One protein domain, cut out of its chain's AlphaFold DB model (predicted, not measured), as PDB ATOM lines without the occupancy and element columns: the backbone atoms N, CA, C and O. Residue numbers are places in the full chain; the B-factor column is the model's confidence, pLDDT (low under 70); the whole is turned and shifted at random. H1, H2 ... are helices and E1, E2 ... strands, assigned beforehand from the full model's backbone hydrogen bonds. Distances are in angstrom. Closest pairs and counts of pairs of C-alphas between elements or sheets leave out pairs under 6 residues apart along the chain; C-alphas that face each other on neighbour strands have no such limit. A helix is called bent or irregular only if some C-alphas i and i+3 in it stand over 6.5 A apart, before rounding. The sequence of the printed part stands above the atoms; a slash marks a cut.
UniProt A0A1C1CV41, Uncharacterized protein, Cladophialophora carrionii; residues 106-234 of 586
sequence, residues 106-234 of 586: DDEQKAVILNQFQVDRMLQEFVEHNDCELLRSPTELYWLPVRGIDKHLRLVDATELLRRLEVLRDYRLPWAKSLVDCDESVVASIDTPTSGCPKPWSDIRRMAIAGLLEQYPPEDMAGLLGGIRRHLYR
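Overview. This is residues 106 to 234 of the 586 residues of an uncharacterized protein of Cladophialophora carrionii (UniProt A0A1C1CV41). A pair of helices running opposite ways, H4 and H7, makes the core, with H8 crossing H7 on one side and H2 on the other side of the pair, crossing H4. At one end of the longest axis is a small antiparallel sheet, E1 beside E2, with the short helices H1 and H3 near it; at the other end an arm holds the short H5 and H6, and its residues 178 to 183 stick out. The printed part has 129 residues, with named elements in the order H1, H2, E1, H3, E2, H4, H5, H6, H7, H8, eight helices and two strands, and its class is mostly helix. It is compact, with a radius of gyration of the C-alphas of 14.6 A, and spans 47 by 33 by 21 A.

Arrangement. Strands E1, residues 141 to 143, and E2, residues 155 to 157, are antiparallel neighbours at 147 degrees; N 142 and O 156 are 2.8 A apart and N 156 and O 142 are 3.1 A apart, within hydrogen-bond range. Residues 112 to 113 pair briefly with residues 142 to 143 of E1, parallel. H1, residues 106 to 110, comes closest to E1 at the C-alphas of Lys 110 and Leu 141, 7.4 A apart. H3, residues 151 to 154, comes closest to E1 at the C-alphas of Arg 154 and Trp 143, 5.7 A apart. H4, residues 158 to 170, touches H7, residues 201 to 209, closest at the C-alphas of Arg 164 and Ala 208, 5.6 A apart; they run opposite ways at a shallow tilt of 32 degrees, only just short of steep. With its residues 228 to 232 alone, H8, residues 221 to 232, touches H7, closest at the C-alphas of Ile 228 and Asp 203, 6.7 A apart, at a steep tilt of 66 degrees, the same way. H2, residues 116 to 129, only just touches H4, with 3 pairs of C-alphas within 8 A, between its residues 123 to 127 and residues 165 to 169 of H4; the closest are those of Leu 123 and Leu 165, 6.8 A apart, and the tilt is steep, 67 degrees, the same way. H5, residues 174 to 178, touches H6, residues 185 to 188, closest at the C-alphas of Ala 176 and Val 187, 5.9 A apart. Each O i to N i+4 pair is within hydrogen-bond range in H1, H2, H4, H7 and H8, but 0 of 1 in H5, where 1 of 2 O i to N i+3 pairs is; H3 and H6 are too short for an O i to N i+4 pair.

Along the chain. H1 begins at C-alpha 106 (-58.602, 34.254, -14.623). H2 is 19.7 A long, H4 18.5 A, H8 15.8 A and H7 12.0 A. H5 is irregular, but only just: C-alphas 174 and 177 are 6.8 A apart. H8 ends at C-alpha 232 (-38.490, 49.750, -23.516).

Size, cuts and confidence. The C-alphas farthest apart, those of Asp 106 and Val 180, are 48.9 A apart. The printed part has no cut; the links H2 to E1, H6 to H7 and H7 to H8 are long. Mean pLDDT of the printed part is 80.8, and residues 147 and 177 to 198 are under 70.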
ATOM      1  N   ASP A 106     -58.386  35.605 -14.104       79.02
ATOM      2  CA  ASP A 106     -58.602  34.254 -14.623       79.02
ATOM      3  C   ASP A 106     -58.065  34.113 -16.055       79.02
ATOM      4  O   ASP A 106     -57.527  33.068 -16.416       79.02
ATOM      5  N   ASP A 107     -58.172  35.174 -16.856       80.23
ATOM      6  CA  ASP A 107     -57.700  35.203 -18.242       80.23
ATOM      7  C   ASP A 107     -56.166  35.217 -18.304       80.23
ATOM      8  O   ASP A 107     -55.578  34.475 -19.090       80.23
ATOM      9  N   GLU A 108     -55.501  35.947 -17.393       79.83
ATOM     10  CA  GLU A 108     -54.038  35.877 -17.220       79.83
ATOM     11  C   GLU A 108     -53.548  34.447 -16.910       79.83
ATOM     12  O   GLU A 108     -52.452  34.074 -17.323       79.83
ATOM     13  N   GLN A 109     -54.336  33.645 -16.179       81.55
ATOM     14  CA  GLN A 109     -53.975  32.268 -15.803       81.55
ATOM     15  C   GLN A 109     -54.266  31.237 -16.898       81.55
ATOM     16  O   GLN A 109     -53.601  30.203 -16.950       81.55
ATOM     17  N   LYS A 110     -55.257  31.499 -17.757       84.02
ATOM     18  CA  LYS A 110     -55.628  30.633 -18.890       84.02
ATOM     19  C   LYS A 110     -54.789  30.905 -20.141       84.02
ATOM     20  O   LYS A 110     -54.791  30.080 -21.051       84.02
ATOM     21  N   ALA A 111     -54.086  32.035 -20.190       87.23
ATOM     22  CA  ALA A 111     -53.287  32.444 -21.334       87.23
ATOM     23  C   ALA A 111     -52.139  31.471 -21.650       87.23
ATOM     24  O   ALA A 111     -51.379  31.052 -20.773       87.23
ATOM     25  N   VAL A 112     -51.948  31.175 -22.936       87.37
ATOM     26  CA  VAL A 112     -50.799  30.409 -23.422       87.37
ATOM     27  C   VAL A 112     -49.542  31.263 -23.287       87.37
ATOM     28  O   VAL A 112     -49.367  32.270 -23.977       87.37
ATOM     29  N   ILE A 113     -48.642  30.866 -22.389       88.51
ATOM     30  CA  ILE A 113     -47.377  31.573 -22.176       88.51
ATOM     31  C   ILE A 113     -46.440  31.296 -23.352       88.51
ATOM     32  O   ILE A 113     -45.928  30.185 -23.499       88.51
ATOM     33  N   LEU A 114     -46.188  32.324 -24.162       86.86
ATOM     34  CA  LEU A 114     -45.242  32.261 -25.266       86.86
ATOM     35  C   LEU A 114     -43.830  32.596 -24.777       86.86
ATOM     36  O   LEU A 114     -43.583  33.621 -24.132       86.86
ATOM     37  N   ASN A 115     -42.872  31.741 -25.121       86.24
ATOM     38  CA  ASN A 115     -41.452  32.041 -24.997       86.24
ATOM     39  C   ASN A 115     -40.941  32.808 -26.237       86.24
ATOM     40  O   ASN A 115     -41.627  32.913 -27.254       86.24
ATOM     41  N   GLN A 116     -39.726  33.365 -26.162       82.87
ATOM     42  CA  GLN A 116     -39.179  34.174 -27.261       82.87
ATOM     43  C   GLN A 116     -39.000  33.371 -28.557       82.87
ATOM     44  O   GLN A 116     -39.197  33.917 -29.633       82.87
ATOM     45  N   PHE A 117     -38.678  32.080 -28.459       78.84
ATOM     46  CA  PHE A 117     -38.479  31.208 -29.615       78.84
ATOM     47  C   PHE A 117     -39.797  30.946 -30.362       78.84
ATOM     48  O   PHE A 117     -39.820  30.940 -31.587       78.84
ATOM     49  N   GLN A 118     -40.909  30.804 -29.633       85.38
ATOM     50  CA  GLN A 118     -42.245  30.700 -30.228       85.38
ATOM     51  C   GLN A 118     -42.632  31.994 -30.952       85.38
ATOM     52  O   GLN A 118     -43.079  31.926 -32.087       85.38
ATOM     53  N   VAL A 119     -42.395  33.167 -30.353       86.71
ATOM     54  CA  VAL A 119     -42.667  34.462 -31.013       86.71
ATOM     55  C   VAL A 119     -41.751  34.707 -32.219       86.71
ATOM     56  O   VAL A 119     -42.186  35.278 -33.219       86.71
ATOM     57  N   ASP A 120     -40.499  34.253 -32.150       83.76
ATOM     58  CA  ASP A 120     -39.565  34.272 -33.278       83.76
ATOM     59  C   ASP A 120     -40.085  33.420 -34.439       83.76
ATOM     60  O   ASP A 120     -40.173  33.908 -35.565       83.76
ATOM     61  N   ARG A 121     -40.525  32.194 -34.144       81.70
ATOM     62  CA  ARG A 121     -41.106  31.284 -35.129       81.70
ATOM     63  C   ARG A 121     -42.437  31.785 -35.698       81.70
ATOM     64  O   ARG A 121     -42.622  31.707 -36.904       81.70
ATOM     65  N   MET A 122     -43.317  32.361 -34.877       87.10
ATOM     66  CA  MET A 122     -44.563  32.986 -35.342       87.10
ATOM     67  C   MET A 122     -44.281  34.129 -36.318       87.10
ATOM     68  O   MET A 122     -44.890  34.182 -37.376       87.10
ATOM     69  N   LEU A 123     -43.322  35.022 -36.029       84.74
ATOM     70  CA  LEU A 123     -42.979  36.060 -37.007       84.74
ATOM     71  C   LEU A 123     -42.388  35.455 -38.290       84.74
ATOM     72  O   LEU A 123     -42.636  35.994 -39.362       84.74
ATOM     73  N   GLN A 124     -41.623  34.365 -38.202       83.22
ATOM     74  CA  GLN A 124     -41.088  33.702 -39.390       83.22
ATOM     75  C   GLN A 124     -42.201  33.092 -40.257       83.22
ATOM     76  O   GLN A 124     -42.280  33.428 -41.434       83.22
ATOM     77  N   GLU A 125     -43.092  32.284 -39.671       84.01
ATOM     78  CA  GLU A 125     -44.283  31.742 -40.346       84.01
ATOM     79  C   GLU A 125     -45.117  32.883 -40.961       84.01
ATOM     80  O   GLU A 125     -45.454  32.844 -42.145       84.01
ATOM     81  N   PHE A 126     -45.328  33.974 -40.215       86.30
ATOM     82  CA  PHE A 126     -46.078  35.133 -40.691       86.30
ATOM     83  C   PHE A 126     -45.415  35.864 -41.869       86.30
ATOM     84  O   PHE A 126     -46.094  36.255 -42.815       86.30
ATOM     85  N   VAL A 127     -44.093  36.051 -41.846       80.84
ATOM     86  CA  VAL A 127     -43.353  36.703 -42.942       80.84
ATOM     87  C   VAL A 127     -43.291  35.813 -44.190       80.84
ATOM     88  O   VAL A 127     -43.325  36.330 -45.306       80.84
ATOM     89  N   GLU A 128     -43.227  34.490 -44.024       80.08
ATOM     90  CA  GLU A 128     -43.149  33.533 -45.134       80.08
ATOM     91  C   GLU A 128     -44.523  33.194 -45.747       80.08
ATOM     92  O   GLU A 128     -44.600  32.892 -46.943       80.08
ATOM     93  N   HIS A 129     -45.606  33.231 -44.961       81.90
ATOM     94  CA  HIS A 129     -46.926  32.714 -45.360       81.90
ATOM     95  C   HIS A 129     -48.100  33.695 -45.176       81.90
ATOM     96  O   HIS A 129     -49.187  33.412 -45.676       81.90
ATOM     97  N   ASN A 130     -47.903  34.851 -44.525       79.49
ATOM     98  CA  ASN A 130     -48.967  35.760 -44.050       79.49
ATOM     99  C   ASN A 130     -49.985  35.097 -43.096       79.49
ATOM    100  O   ASN A 130     -51.111  35.577 -42.968       79.49
ATOM    101  N   ASP A 131     -49.592  34.020 -42.414       77.48
ATOM    102  CA  ASP A 131     -50.407  33.305 -41.426       77.48
ATOM    103  C   ASP A 131     -49.501  32.691 -40.337       77.48
ATOM    104  O   ASP A 131     -48.281  32.640 -40.497       77.48
ATOM    105  N   CYS A 132     -50.078  32.235 -39.226       81.05
ATOM    106  CA  CYS A 132     -49.378  31.569 -38.126       81.05
ATOM    107  C   CYS A 132     -50.107  30.274 -37.742       81.05
ATOM    108  O   CYS A 132     -51.044  30.314 -36.945       81.05
ATOM    109  N   GLU A 133     -49.622  29.110 -38.189       75.49
ATOM    110  CA  GLU A 133     -50.172  27.805 -37.771       75.49
ATOM    111  C   GLU A 133     -50.073  27.583 -36.247       75.49
ATOM    112  O   GLU A 133     -50.835  26.816 -35.654       75.49
ATOM    113  N   LEU A 134     -49.144  28.281 -35.585       72.78
ATOM    114  CA  LEU A 134     -49.007  28.306 -34.127       72.78
ATOM    115  C   LEU A 134     -50.188  28.972 -33.385       72.78
ATOM    116  O   LEU A 134     -50.329  28.741 -32.180       72.78
ATOM    117  N   LEU A 135     -51.031  29.764 -34.060       78.54
ATOM    118  CA  LEU A 135     -52.258  30.336 -33.493       78.54
ATOM    119  C   LEU A 135     -53.407  29.330 -33.612       78.54
ATOM    120  O   LEU A 135     -54.010  29.155 -34.667       78.54
ATOM    121  N   ARG A 136     -53.735  28.661 -32.504       73.82
ATOM    122  CA  ARG A 136     -54.699  27.545 -32.500       73.82
ATOM    123  C   ARG A 136     -56.155  27.982 -32.619       73.82
ATOM    124  O   ARG A 136     -56.995  27.195 -33.046       73.82
ATOM    125  N   SER A 137     -56.473  29.185 -32.146       77.39
ATOM    126  CA  SER A 137     -57.827  29.733 -32.147       77.39
ATOM    127  C   SER A 137     -57.784  31.262 -32.142       77.39
ATOM    128  O   SER A 137     -56.997  31.828 -31.378       77.39
ATOM    129  N   PRO A 138     -58.670  31.947 -32.894       76.78
ATOM    130  CA  PRO A 138     -58.779  33.406 -32.869       76.78
ATOM    131  C   PRO A 138     -59.116  33.978 -31.478       76.78
ATOM    132  O   PRO A 138     -58.853  35.149 -31.224       76.78
ATOM    133  N   THR A 139     -59.687  33.165 -30.577       77.29
ATOM    134  CA  THR A 139     -60.104  33.567 -29.220       77.29
ATOM    135  C   THR A 139     -59.154  33.108 -28.110       77.29
ATOM    136  O   THR A 139     -59.454  33.314 -26.935       77.29
ATOM    137  N   GLU A 140     -58.058  32.413 -28.434       86.09
ATOM    138  CA  GLU A 140     -57.065  32.012 -27.430       86.09
ATOM    139  C   GLU A 140     -56.223  33.238 -27.038       86.09
ATOM    140  O   GLU A 140     -55.816  34.028 -27.891       86.09
ATOM    141  N   LEU A 141     -55.997  33.412 -25.733       89.86
ATOM    142  CA  LEU A 141     -55.160  34.483 -25.199       89.86
ATOM    143  C   LEU A 141     -53.715  34.001 -25.062       89.86
ATOM    144  O   LEU A 141     -53.458  32.906 -24.561       89.86
ATOM    145  N   TYR A 142     -52.772  34.855 -25.438       90.83
ATOM    146  CA  TYR A 142     -51.340  34.598 -25.413       90.83
ATOM    147  C   TYR A 142     -50.631  35.605 -24.514       90.83
ATOM    148  O   TYR A 142     -50.865  36.812 -24.596       90.83
ATOM    149  N   TRP A 143     -49.719  35.113 -23.673       90.66
ATOM    150  CA  TRP A 143     -48.857  35.956 -22.850       90.66
ATOM    151  C   TRP A 143     -47.483  36.113 -23.503       90.66
ATOM    152  O   TRP A 143     -46.689  35.172 -23.568       90.66
ATOM    153  N   LEU A 144     -47.179  37.327 -23.957       89.61
ATOM    154  CA  LEU A 144     -45.985  37.653 -24.729       89.61
ATOM    155  C   LEU A 144     -44.724  37.784 -23.845       89.61
ATOM    156  O   LEU A 144     -44.769  38.362 -22.749       89.61
ATOM    157  N   PRO A 145     -43.544  37.341 -24.318       85.29
ATOM    158  CA  PRO A 145     -42.293  37.314 -23.554       85.29
ATOM    159  C   PRO A 145     -41.616  38.687 -23.376       85.29
ATOM    160  O   PRO A 145     -40.599  38.771 -22.684       85.29
ATOM    161  N   VAL A 146     -42.165  39.772 -23.937       80.65
ATOM    162  CA  VAL A 146     -41.483  41.076 -24.021       80.65
ATOM    163  C   VAL A 146     -41.341  41.758 -22.651       80.65
ATOM    164  O   VAL A 146     -42.274  42.360 -22.122       80.65
ATOM    165  N   ARG A 147     -40.147  41.674 -22.051       69.46
ATOM    166  CA  ARG A 147     -39.800  42.396 -20.814       69.46
ATOM    167  C   ARG A 147     -39.549  43.888 -21.072       69.46
ATOM    168  O   ARG A 147     -39.218  44.297 -22.184       69.46
ATOM    169  N   GLY A 148     -39.689  44.685 -20.011       72.40
ATOM    170  CA  GLY A 148     -39.608  46.153 -20.030       72.40
ATOM    171  C   GLY A 148     -40.974  46.821 -20.193       72.40
ATOM    172  O   GLY A 148     -41.227  47.832 -19.549       72.40
ATOM    173  N   ILE A 149     -41.861  46.178 -20.955       80.12
ATOM    174  CA  ILE A 149     -43.194  46.662 -21.317       80.12
ATOM    175  C   ILE A 149     -44.231  46.302 -20.246       80.12
ATOM    176  O   ILE A 149     -44.125  45.271 -19.568       80.12
ATOM    177  N   ASP A 150     -45.236  47.166 -20.117       80.92
ATOM    178  CA  ASP A 150     -46.371  47.019 -19.215       80.92
ATOM    179  C   ASP A 150     -47.151  45.713 -19.418       80.92
ATOM    180  O   ASP A 150     -47.392  45.271 -20.543       80.92
ATOM    181  N   LYS A 151     -47.578  45.091 -18.310       81.31
ATOM    182  CA  LYS A 151     -48.216  43.757 -18.325       81.31
ATOM    183  C   LYS A 151     -49.447  43.690 -19.230       81.31
ATOM    184  O   LYS A 151     -49.617  42.719 -19.954       81.31
ATOM    185  N   HIS A 152     -50.264  44.737 -19.212       82.05
ATOM    186  CA  HIS A 152     -51.523  44.812 -19.949       82.05
ATOM    187  C   HIS A 152     -51.342  44.899 -21.477       82.05
ATOM    188  O   HIS A 152     -52.275  44.596 -22.204       82.05
ATOM    189  N   LEU A 153     -50.144  45.231 -21.975       85.86
ATOM    190  CA  LEU A 153     -49.815  45.170 -23.408       85.86
ATOM    191  C   LEU A 153     -49.286  43.792 -23.846       85.86
ATOM    192  O   LEU A 153     -49.154  43.530 -25.044       85.86
ATOM    193  N   ARG A 154     -48.946  42.926 -22.881       88.54
ATOM    194  CA  ARG A 154     -48.349  41.602 -23.112       88.54
ATOM    195  C   ARG A 154     -49.376  40.481 -23.204       88.54
ATOM    196  O   ARG A 154     -49.009  39.410 -23.672       88.54
ATOM    197  N   LEU A 155     -50.606  40.704 -22.751       89.27
ATOM    198  CA  LEU A 155     -51.714  39.774 -22.935       89.27
ATOM    199  C   LEU A 155     -52.499  40.196 -24.182       89.27
ATOM    200  O   LEU A 155     -52.943  41.340 -24.265       89.27
ATOM    201  N   VAL A 156     -52.615  39.298 -25.156       89.79
ATOM    202  CA  VAL A 156     -53.253  39.548 -26.460       89.79
ATOM    203  C   VAL A 156     -54.072  38.342 -26.890       89.79
ATOM    204  O   VAL A 156     -53.721  37.221 -26.537       89.79
ATOM    205  N   ASP A 157     -55.117  38.547 -27.685       89.04
ATOM    206  CA  ASP A 157     -55.691  37.463 -28.485       89.04
ATOM    207  C   ASP A 157     -54.895  37.256 -29.790       89.04
ATOM    208  O   ASP A 157     -54.013  38.046 -30.148       89.04
ATOM    209  N   ALA A 158     -55.187  36.164 -30.497       88.29
ATOM    210  CA  ALA A 158     -54.576  35.839 -31.786       88.29
ATOM    211  C   ALA A 158     -54.775  36.926 -32.861       88.29
ATOM    212  O   ALA A 158     -53.884  37.145 -33.681       88.29
ATOM    213  N   THR A 159     -55.929  37.596 -32.867       87.24
ATOM    214  CA  THR A 159     -56.316  38.563 -33.905       87.24
ATOM    215  C   THR A 159     -55.516  39.854 -33.751       87.24
ATOM    216  O   THR A 159     -54.913  40.335 -34.711       87.24
ATOM    217  N   GLU A 160     -55.434  40.376 -32.527       89.99
ATOM    218  CA  GLU A 160     -54.589  41.522 -32.185       89.99
ATOM    219  C   GLU A 160     -53.100  41.196 -32.371       89.99
ATOM    220  O   GLU A 160     -52.336  42.051 -32.820       89.99
ATOM    221  N   LEU A 161     -52.667  39.958 -32.093       90.23
ATOM    222  CA  LEU A 161     -51.288  39.556 -32.370       90.23
ATOM    223  C   LEU A 161     -50.985  39.560 -33.875       90.23
ATOM    224  O   LEU A 161     -49.993  40.169 -34.263       90.23
ATOM    225  N   LEU A 162     -51.830  38.968 -34.726       88.78
ATOM    226  CA  LEU A 162     -51.658  39.010 -36.188       88.78
ATOM    227  C   LEU A 162     -51.586  40.450 -36.707       88.78
ATOM    228  O   LEU A 162     -50.640  40.801 -37.410       88.78
ATOM    229  N   ARG A 163     -52.510  41.311 -36.267       90.08
ATOM    230  CA  ARG A 163     -52.542  42.741 -36.609       90.08
ATOM    231  C   ARG A 163     -51.228  43.455 -36.255       90.08
ATOM    232  O   ARG A 163     -50.708  44.248 -37.035       90.08
ATOM    233  N   ARG A 164     -50.630  43.134 -35.102       91.93
ATOM    234  CA  ARG A 164     -49.309  43.645 -34.688       91.93
ATOM    235  C   ARG A 164     -48.155  43.137 -35.555       91.93
ATOM    236  O   ARG A 164     -47.186  43.872 -35.758       91.93
ATOM    237  N   LEU A 165     -48.231  41.901 -36.055       89.18
ATOM    238  CA  LEU A 165     -47.240  41.354 -36.989       89.18
ATOM    239  C   LEU A 165     -47.392  41.972 -38.393       89.18
ATOM    240  O   LEU A 165     -46.375  42.235 -39.029       89.18
ATOM    241  N   GLU A 166     -48.613  42.291 -38.842       88.77
ATOM    242  CA  GLU A 166     -48.864  43.052 -40.080       88.77
ATOM    243  C   GLU A 166     -48.218  44.435 -40.041       88.77
ATOM    244  O   GLU A 166     -47.434  44.770 -40.931       88.77
ATOM    245  N   VAL A 167     -48.464  45.198 -38.969       90.52
ATOM    246  CA  VAL A 167     -47.822  46.504 -38.750       90.52
ATOM    247  C   VAL A 167     -46.304  46.375 -38.863       90.52
ATOM    248  O   VAL A 167     -45.676  47.166 -39.557       90.52
ATOM    249  N   LEU A 168     -45.704  45.358 -38.234       89.62
ATOM    250  CA  LEU A 168     -44.259  45.129 -38.289       89.62
ATOM    251  C   LEU A 168     -43.755  44.753 -39.691       89.62
ATOM    252  O   LEU A 168     -42.693  45.224 -40.100       89.62
ATOM    253  N   ARG A 169     -44.498  43.907 -40.417       84.73
ATOM    254  CA  ARG A 169     -44.179  43.476 -41.788       84.73
ATOM    255  C   ARG A 169     -44.151  44.661 -42.746       84.73
ATOM    256  O   ARG A 169     -43.294  44.691 -43.633       84.73
ATOM    257  N   ASP A 170     -45.033  45.637 -42.551       84.85
ATOM    258  CA  ASP A 170     -45.233  46.760 -43.473       84.85
ATOM    259  C   ASP A 170     -44.502  48.046 -43.032       84.85
ATOM    260  O   ASP A 170     -44.300  48.952 -43.841       84.85
ATOM    261  N   TYR A 171     -43.995  48.107 -41.794       88.17
ATOM    262  CA  TYR A 171     -43.197  49.230 -41.289       88.17
ATOM    263  C   TYR A 171     -41.866  49.379 -42.044       88.17
ATOM    264  O   TYR A 171     -41.085  48.432 -42.150       88.17
ATOM    265  N   ARG A 172     -41.562  50.571 -42.559       85.01
ATOM    266  CA  ARG A 172     -40.305  50.889 -43.268       85.01
ATOM    267  C   ARG A 172     -39.622  52.076 -42.606       85.01
ATOM    268  O   ARG A 172     -40.283  52.854 -41.939       85.01
ATOM    269  N   LEU A 173     -38.311  52.225 -42.786       84.69
ATOM    270  CA  LEU A 173     -37.533  53.314 -42.184       84.69
ATOM    271  C   LEU A 173     -36.930  54.197 -43.289       84.69
ATOM    272  O   LEU A 173     -35.836  53.892 -43.770       84.69
ATOM    273  N   PRO A 174     -37.603  55.284 -43.718       80.08
ATOM    274  CA  PRO A 174     -37.141  56.114 -44.837       80.08
ATOM    275  C   PRO A 174     -35.736  56.690 -44.608       80.08
ATOM    276  O   PRO A 174     -34.901  56.712 -45.514       80.08
ATOM    277  N   TRP A 175     -35.452  57.080 -43.364       81.13
ATOM    278  CA  TRP A 175     -34.178  57.644 -42.913       81.13
ATOM    279  C   TRP A 175     -33.041  56.619 -42.767       81.13
ATOM    280  O   TRP A 175     -31.887  57.029 -42.658       81.13
ATOM    281  N   ALA A 176     -33.305  55.305 -42.810       76.16
ATOM    282  CA  ALA A 176     -32.259  54.289 -42.632       76.16
ATOM    283  C   ALA A 176     -31.166  54.358 -43.716       76.16
ATOM    284  O   ALA A 176     -29.996  54.109 -43.429       76.16
ATOM    285  N   LYS A 177     -31.510  54.787 -44.941       69.03
ATOM    286  CA  LYS A 177     -30.539  54.998 -46.033       69.03
ATOM    287  C   LYS A 177     -29.448  56.014 -45.681       69.03
ATOM    288  O   LYS A 177     -28.317  55.886 -46.156       69.03
ATOM    289  N   SER A 178     -29.775  57.001 -44.851       69.68
ATOM    290  CA  SER A 178     -28.909  58.129 -44.495       69.68
ATOM    291  C   SER A 178     -27.942  57.824 -43.343       69.68
ATOM    292  O   SER A 178     -27.111  58.663 -42.994       69.68
ATOM    293  N   LEU A 179     -28.031  56.631 -42.750       68.91
ATOM    294  CA  LEU A 179     -27.182  56.197 -41.644       68.91
ATOM    295  C   LEU A 179     -25.905  55.502 -42.129       68.91
ATOM    296  O   LEU A 179     -25.896  54.845 -43.174       68.91
ATOM    297  N   VAL A 180     -24.826  55.663 -41.362       52.78
ATOM    298  CA  VAL A 180     -23.533  54.994 -41.578       52.78
ATOM    299  C   VAL A 180     -23.712  53.479 -41.451       52.78
ATOM    300  O   VAL A 180     -24.442  53.013 -40.581       52.78
ATOM    301  N   ASP A 181     -23.064  52.728 -42.343       53.77
ATOM    302  CA  ASP A 181     -23.038  51.256 -42.388       53.77
ATOM    303  C   ASP A 181     -24.405  50.534 -42.431       53.77
ATOM    304  O   ASP A 181     -24.471  49.312 -42.292       53.77
ATOM    305  N   CYS A 182     -25.504  51.248 -42.702       52.42
ATOM    306  CA  CYS A 182     -26.774  50.620 -43.055       52.42
ATOM    307  C   CYS A 182     -26.756  50.154 -44.519       52.42
ATOM    308  O   CYS A 182     -26.807  50.969 -45.446       52.42
ATOM    309  N   ASP A 183     -26.685  48.832 -44.687       53.29
ATOM    310  CA  ASP A 183     -26.874  48.115 -45.953       53.29
ATOM    311  C   ASP A 183     -28.323  48.276 -46.465       53.29
ATOM    312  O   ASP A 183     -29.231  48.593 -45.689       53.29
ATOM    313  N   GLU A 184     -28.576  48.045 -47.759       53.58
ATOM    314  CA  GLU A 184     -29.914  48.230 -48.354       53.58
ATOM    315  C   GLU A 184     -30.985  47.344 -47.697       53.58
ATOM    316  O   GLU A 184     -32.161  47.713 -47.668       53.58
ATOM    317  N   SER A 185     -30.578  46.213 -47.114       49.22
ATOM    318  CA  SER A 185     -31.462  45.288 -46.401       49.22
ATOM    319  C   SER A 185     -32.160  45.959 -45.202       49.22
ATOM    320  O   SER A 185     -33.370  45.830 -45.035       49.22
ATOM    321  N   VAL A 186     -31.457  46.837 -44.467       53.16
ATOM    322  CA  VAL A 186     -31.990  47.572 -43.300       53.16
ATOM    323  C   VAL A 186     -33.184  48.465 -43.673       53.16
ATOM    324  O   VAL A 186     -33.992  48.810 -42.811       53.16
ATOM    325  N   VAL A 187     -33.320  48.832 -44.949       53.74
ATOM    326  CA  VAL A 187     -34.440  49.622 -45.483       53.74
ATOM    327  C   VAL A 187     -35.659  48.744 -45.800       53.74
ATOM    328  O   VAL A 187     -36.792  49.228 -45.769       53.74
ATOM    329  N   ALA A 188     -35.434  47.477 -46.159       53.93
ATOM    330  CA  ALA A 188     -36.385  46.648 -46.894       53.93
ATOM    331  C   ALA A 188     -37.458  45.990 -46.014       53.93
ATOM    332  O   ALA A 188     -38.598  45.899 -46.467       53.93
ATOM    333  N   SER A 189     -37.112  45.574 -44.791       60.21
ATOM    334  CA  SER A 189     -38.002  45.218 -43.670       60.21
ATOM    335  C   SER A 189     -37.141  44.752 -42.483       60.21
ATOM    336  O   SER A 189     -35.924  44.924 -42.470       60.21
ATOM    337  N   ILE A 190     -37.744  44.067 -41.508       58.57
ATOM    338  CA  ILE A 190     -37.014  43.018 -40.792       58.57
ATOM    339  C   ILE A 190     -36.557  41.961 -41.809       58.57
ATOM    340  O   ILE A 190     -37.390  41.259 -42.377       58.57
ATOM    341  N   ASP A 191     -35.245  41.847 -42.027       55.98
ATOM    342  CA  ASP A 191     -34.637  40.753 -42.808       55.98
ATOM    343  C   ASP A 191     -34.521  39.449 -41.999       55.98
ATOM    344  O   ASP A 191     -34.315  38.367 -42.540       55.98
ATOM    345  N   THR A 192     -34.578  39.556 -40.669       62.13
ATOM    346  CA  THR A 192     -34.323  38.460 -39.727       62.13
ATOM    347  C   THR A 192     -35.485  38.333 -38.739       62.13
ATOM    348  O   THR A 192     -35.524  39.073 -37.757       62.13
ATOM    349  N   PRO A 193     -36.425  37.383 -38.927       58.47
ATOM    350  CA  PRO A 193     -37.601  37.233 -38.061       58.47
ATOM    351  C   PRO A 193     -37.281  36.723 -36.639       58.47
ATOM    352  O   PRO A 193     -38.181  36.441 -35.850       58.47
ATOM    353  N   THR A 194     -36.000  36.626 -36.279       61.32
ATOM    354  CA  THR A 194     -35.518  36.180 -34.970       61.32
ATOM    355  C   THR A 194     -35.192  37.357 -34.046       61.32
ATOM    356  O   THR A 194     -35.033  38.509 -34.453       61.32
ATOM    357  N   SER A 195     -35.116  37.094 -32.744       59.14
ATOM    358  CA  SER A 195     -34.826  38.095 -31.705       59.14
ATOM    359  C   SER A 195     -33.395  38.650 -31.765       59.14
ATOM    360  O   SER A 195     -33.091  39.629 -31.086       59.14
ATOM    361  N   GLY A 196     -32.534  38.062 -32.602       62.20
ATOM    362  CA  GLY A 196     -31.181  38.531 -32.902       62.20
ATOM    363  C   GLY A 196     -31.078  39.531 -34.060       62.20
ATOM    364  O   GLY A 196     -29.963  39.787 -34.507       62.20
ATOM    365  N   CYS A 197     -32.193  40.075 -34.567       69.06
ATOM    366  CA  CYS A 197     -32.158  41.122 -35.593       69.06
ATOM    367  C   CYS A 197     -31.322  42.344 -35.142       69.06
ATOM    368  O   CYS A 197     -31.359  42.728 -33.965       69.06
ATOM    369  N   PRO A 198     -30.550  42.970 -36.052       68.18
ATOM    370  CA  PRO A 198     -29.709  44.116 -35.715       68.18
ATOM    371  C   PRO A 198     -30.545  45.318 -35.248       68.18
ATOM    372  O   PRO A 198     -31.702  45.492 -35.631       68.18
ATOM    373  N   LYS A 199     -29.960  46.182 -34.412       73.82
ATOM    374  CA  LYS A 199     -30.580  47.467 -34.040       73.82
ATOM    375  C   LYS A 199     -30.691  48.369 -35.289       73.82
ATOM    376  O   LYS A 199     -29.772  48.343 -36.104       73.82
ATOM    377  N   PRO A 200     -31.761  49.176 -35.445       79.24
ATOM    378  CA  PRO A 200     -32.867  49.398 -34.504       79.24
ATOM    379  C   PRO A 200     -33.986  48.342 -34.554       79.24
ATOM    380  O   PRO A 200     -34.884  48.379 -33.711       79.24
ATOM    381  N   TRP A 201     -33.955  47.402 -35.505       81.20
ATOM    382  CA  TRP A 201     -35.070  46.491 -35.773       81.20
ATOM    383  C   TRP A 201     -35.493  45.632 -34.576       81.20
ATOM    384  O   TRP A 201     -36.689  45.402 -34.415       81.20
ATOM    385  N   SER A 202     -34.583  45.238 -33.677       82.06
ATOM    386  CA  SER A 202     -34.975  44.500 -32.461       82.06
ATOM    387  C   SER A 202     -35.825  45.310 -31.473       82.06
ATOM    388  O   SER A 202     -36.691  44.738 -30.809       82.06
ATOM    389  N   ASP A 203     -35.656  46.635 -31.402       86.20
ATOM    390  CA  ASP A 203     -36.508  47.496 -30.570       86.20
ATOM    391  C   ASP A 203     -37.839  47.793 -31.257       86.20
ATOM    392  O   ASP A 203     -38.893  47.675 -30.633       86.20
ATOM    393  N   ILE A 204     -37.810  48.082 -32.560       89.06
ATOM    394  CA  ILE A 204     -39.009  48.270 -33.395       89.06
ATOM    395  C   ILE A 204     -39.907  47.030 -33.322       89.06
ATOM    396  O   ILE A 204     -41.114  47.132 -33.102       89.06
ATOM    397  N   ARG A 205     -39.308  45.840 -33.391       87.60
ATOM    398  CA  ARG A 205     -39.990  44.560 -33.213       87.60
ATOM    399  C   ARG A 205     -40.691  44.438 -31.863       87.60
ATOM    400  O   ARG A 205     -41.840  44.006 -31.805       87.60
ATOM    401  N   ARG A 206     -40.016  44.814 -30.773       87.24
ATOM    402  CA  ARG A 206     -40.593  44.789 -29.418       87.24
ATOM    403  C   ARG A 206     -41.734  45.793 -29.269       87.24
ATOM    404  O   ARG A 206     -42.730  45.459 -28.636       87.24
ATOM    405  N   MET A 207     -41.613  46.972 -29.885       90.32
ATOM    406  CA  MET A 207     -42.689  47.967 -29.959       90.32
ATOM    407  C   MET A 207     -43.901  47.429 -30.735       90.32
ATOM    408  O   MET A 207     -45.030  47.594 -30.278       90.32
ATOM    409  N   ALA A 208     -43.692  46.736 -31.859       90.98
ATOM    410  CA  ALA A 208     -44.785  46.173 -32.653       90.98
ATOM    411  C   ALA A 208     -45.519  45.047 -31.925       90.98
ATOM    412  O   ALA A 208     -46.733  45.111 -31.777       90.98
ATOM    413  N   ILE A 209     -44.788  44.069 -31.379       90.02
ATOM    414  CA  ILE A 209     -45.363  42.951 -30.610       90.02
ATOM    415  C   ILE A 209     -46.170  43.459 -29.393       90.02
ATOM    416  O   ILE A 209     -47.126  42.816 -28.962       90.02
ATOM    417  N   ALA A 210     -45.844  44.642 -28.868       90.03
ATOM    418  CA  ALA A 210     -46.588  45.311 -27.801       90.03
ATOM    419  C   ALA A 210     -47.770  46.190 -28.257       90.03
ATOM    420  O   ALA A 210     -48.447  46.759 -27.405       90.03
ATOM    421  N   GLY A 211     -48.018  46.324 -29.564       91.25
ATOM    422  CA  GLY A 211     -49.066  47.197 -30.108       91.25
ATOM    423  C   GLY A 211     -48.750  48.689 -30.007       91.25
ATOM    424  O   GLY A 211     -49.645  49.513 -30.133       91.25
ATOM    425  N   LEU A 212     -47.485  49.048 -29.759       92.23
ATOM    426  CA  LEU A 212     -47.049  50.437 -29.600       92.23
ATOM    427  C   LEU A 212     -46.546  51.052 -30.909       92.23
ATOM    428  O   LEU A 212     -46.558  52.269 -31.036       92.23
ATOM    429  N   LEU A 213     -46.080  50.247 -31.872       92.44
ATOM    430  CA  LEU A 213     -45.380  50.769 -33.055       92.44
ATOM    431  C   LEU A 213     -46.251  51.689 -33.929       92.44
ATOM    432  O   LEU A 213     -45.728  52.642 -34.486       92.44
ATOM    433  N   GLU A 214     -47.565  51.467 -33.995       91.16
ATOM    434  CA  GLU A 214     -48.494  52.307 -34.775       91.16
ATOM    435  C   GLU A 214     -48.594  53.755 -34.282       91.16
ATOM    436  O   GLU A 214     -48.957  54.642 -35.048       91.16
ATOM    437  N   GLN A 215     -48.271  54.002 -33.009       92.02
ATOM    438  CA  GLN A 215     -48.283  55.343 -32.417       92.02
ATOM    439  C   GLN A 215     -47.127  56.215 -32.930       92.02
ATOM    440  O   GLN A 215     -47.122  57.425 -32.721       92.02
ATOM    441  N   TYR A 216     -46.140  55.602 -33.587       93.40
ATOM    442  CA  TYR A 216     -44.923  56.245 -34.052       93.40
ATOM    443  C   TYR A 216     -44.889  56.168 -35.581       93.40
ATOM    444  O   TYR A 216     -44.730  55.081 -36.130       93.40
ATOM    445  N   PRO A 217     -45.061  57.290 -36.303       91.23
ATOM    446  CA  PRO A 217     -44.944  57.287 -37.755       91.23
ATOM    447  C   PRO A 217     -43.520  56.901 -38.196       91.23
ATOM    448  O   PRO A 217     -42.552  57.389 -37.607       91.23
ATOM    449  N   PRO A 218     -43.350  56.102 -39.265       88.08
ATOM    450  CA  PRO A 218     -42.029  55.689 -39.756       88.08
ATOM    451  C   PRO A 218     -41.130  56.864 -40.174       88.08
ATOM    452  O   PRO A 218     -39.905  56.786 -40.052       88.08
ATOM    453  N   GLU A 219     -41.751  57.954 -40.629       87.52
ATOM    454  CA  GLU A 219     -41.109  59.226 -40.981       87.52
ATOM    455  C   GLU A 219     -40.428  59.893 -39.766       87.52
ATOM    456  O   GLU A 219     -39.373  60.516 -39.904       87.52
ATOM    457  N   ASP A 220     -41.003  59.750 -38.564       89.87
ATOM    458  CA  ASP A 220     -40.555  60.427 -37.345       89.87
ATOM    459  C   ASP A 220     -39.563  59.570 -36.544       89.87
ATOM    460  O   ASP A 220     -39.889  58.898 -35.558       89.87
ATOM    461  N   MET A 221     -38.296  59.636 -36.958       86.70
ATOM    462  CA  MET A 221     -37.185  59.015 -36.235       86.70
ATOM    463  C   MET A 221     -37.107  59.477 -34.766       86.70
ATOM    464  O   MET A 221     -36.787  58.676 -33.885       86.70
ATOM    465  N   ALA A 222     -37.359  60.761 -34.488       85.66
ATOM    466  CA  ALA A 222     -37.185  61.327 -33.153       85.66
ATOM    467  C   ALA A 222     -38.280  60.830 -32.198       85.66
ATOM    468  O   ALA A 222     -37.963  60.371 -31.096       85.66
ATOM    469  N   GLY A 223     -39.535  60.837 -32.652       91.87
ATOM    470  CA  GLY A 223     -40.671  60.239 -31.962       91.87
ATOM    471  C   GLY A 223     -40.469  58.748 -31.719       91.87
ATOM    472  O   GLY A 223     -40.549  58.316 -30.571       91.87
ATOM    473  N   LEU A 224     -40.109  57.965 -32.744       91.79
ATOM    474  CA  LEU A 224     -39.887  56.519 -32.605       91.79
ATOM    475  C   LEU A 224     -38.778  56.186 -31.592       91.79
ATOM    476  O   LEU A 224     -38.967  55.341 -30.714       91.79
ATOM    477  N   LEU A 225     -37.623  56.858 -31.668       88.78
ATOM    478  CA  LEU A 225     -36.530  56.649 -30.710       88.78
ATOM    479  C   LEU A 225     -36.892  57.161 -29.303       88.78
ATOM    480  O   LEU A 225     -36.478  56.563 -28.306       88.78
ATOM    481  N   GLY A 226     -37.691  58.225 -29.202       89.43
ATOM    482  CA  GLY A 226     -38.278  58.699 -27.948       89.43
ATOM    483  C   GLY A 226     -39.226  57.671 -27.323       89.43
ATOM    484  O   GLY A 226     -39.098  57.363 -26.137       89.43
ATOM    485  N   GLY A 227     -40.108  57.074 -28.125       90.99
ATOM    486  CA  GLY A 227     -41.031  56.006 -27.740       90.99
ATOM    487  C   GLY A 227     -40.312  54.743 -27.281       90.99
ATOM    488  O   GLY A 227     -40.575  54.242 -26.188       90.99
ATOM    489  N   ILE A 228     -39.320  54.280 -28.047       89.99
ATOM    490  CA  ILE A 228     -38.429  53.177 -27.655       89.99
ATOM    491  C   ILE A 228     -37.789  53.462 -26.288       89.99
ATOM    492  O   ILE A 228     -37.803  52.600 -25.406       89.99
ATOM    493  N   ARG A 229     -37.285  54.685 -26.058       88.81
ATOM    494  CA  ARG A 229     -36.739  55.072 -24.748       88.81
ATOM    495  C   ARG A 229     -37.804  55.026 -23.654       88.81
ATOM    496  O   ARG A 229     -37.560  54.438 -22.603       88.81
ATOM    497  N   ARG A 230     -38.978  55.616 -23.894       89.90
ATOM    498  CA  ARG A 230     -40.105  55.685 -22.951       89.90
ATOM    499  C   ARG A 230     -40.563  54.286 -22.524       89.90
ATOM    500  O   ARG A 230     -40.579  54.000 -21.330       89.90
ATOM    501  N   HIS A 231     -40.866  53.409 -23.481       89.51
ATOM    502  CA  HIS A 231     -41.538  52.129 -23.234       89.51
ATOM    503  C   HIS A 231     -40.593  50.938 -23.012       89.51
ATOM    504  O   HIS A 231     -40.902  50.075 -22.193       89.51
ATOM    505  N   LEU A 232     -39.437  50.868 -23.691       86.96
ATOM    506  CA  LEU A 232     -38.490  49.750 -23.516       86.96
ATOM    507  C   LEU A 232     -37.429  50.040 -22.446       86.96
ATOM    508  O   LEU A 232     -36.977  49.116 -21.766       86.96
ATOM    509  N   TYR A 233     -37.062  51.316 -22.271       86.17
ATOM    510  CA  TYR A 233     -35.984  51.763 -21.379       86.17
ATOM    511  C   TYR A 233     -36.451  52.717 -20.258       86.17
ATOM    512  O   TYR A 233     -35.627  53.344 -19.593       86.17
ATOM    513  N   ARG A 234     -37.767  52.799 -19.995       83.61
ATOM    514  CA  ARG A 234     -38.379  53.582 -18.895       83.61
ATOM    515  C   ARG A 234     -37.974  55.064 -18.881       83.61
ATOM    516  O   ARG A 234     -37.728  55.643 -17.826       83.61
TER     517      ARG A 234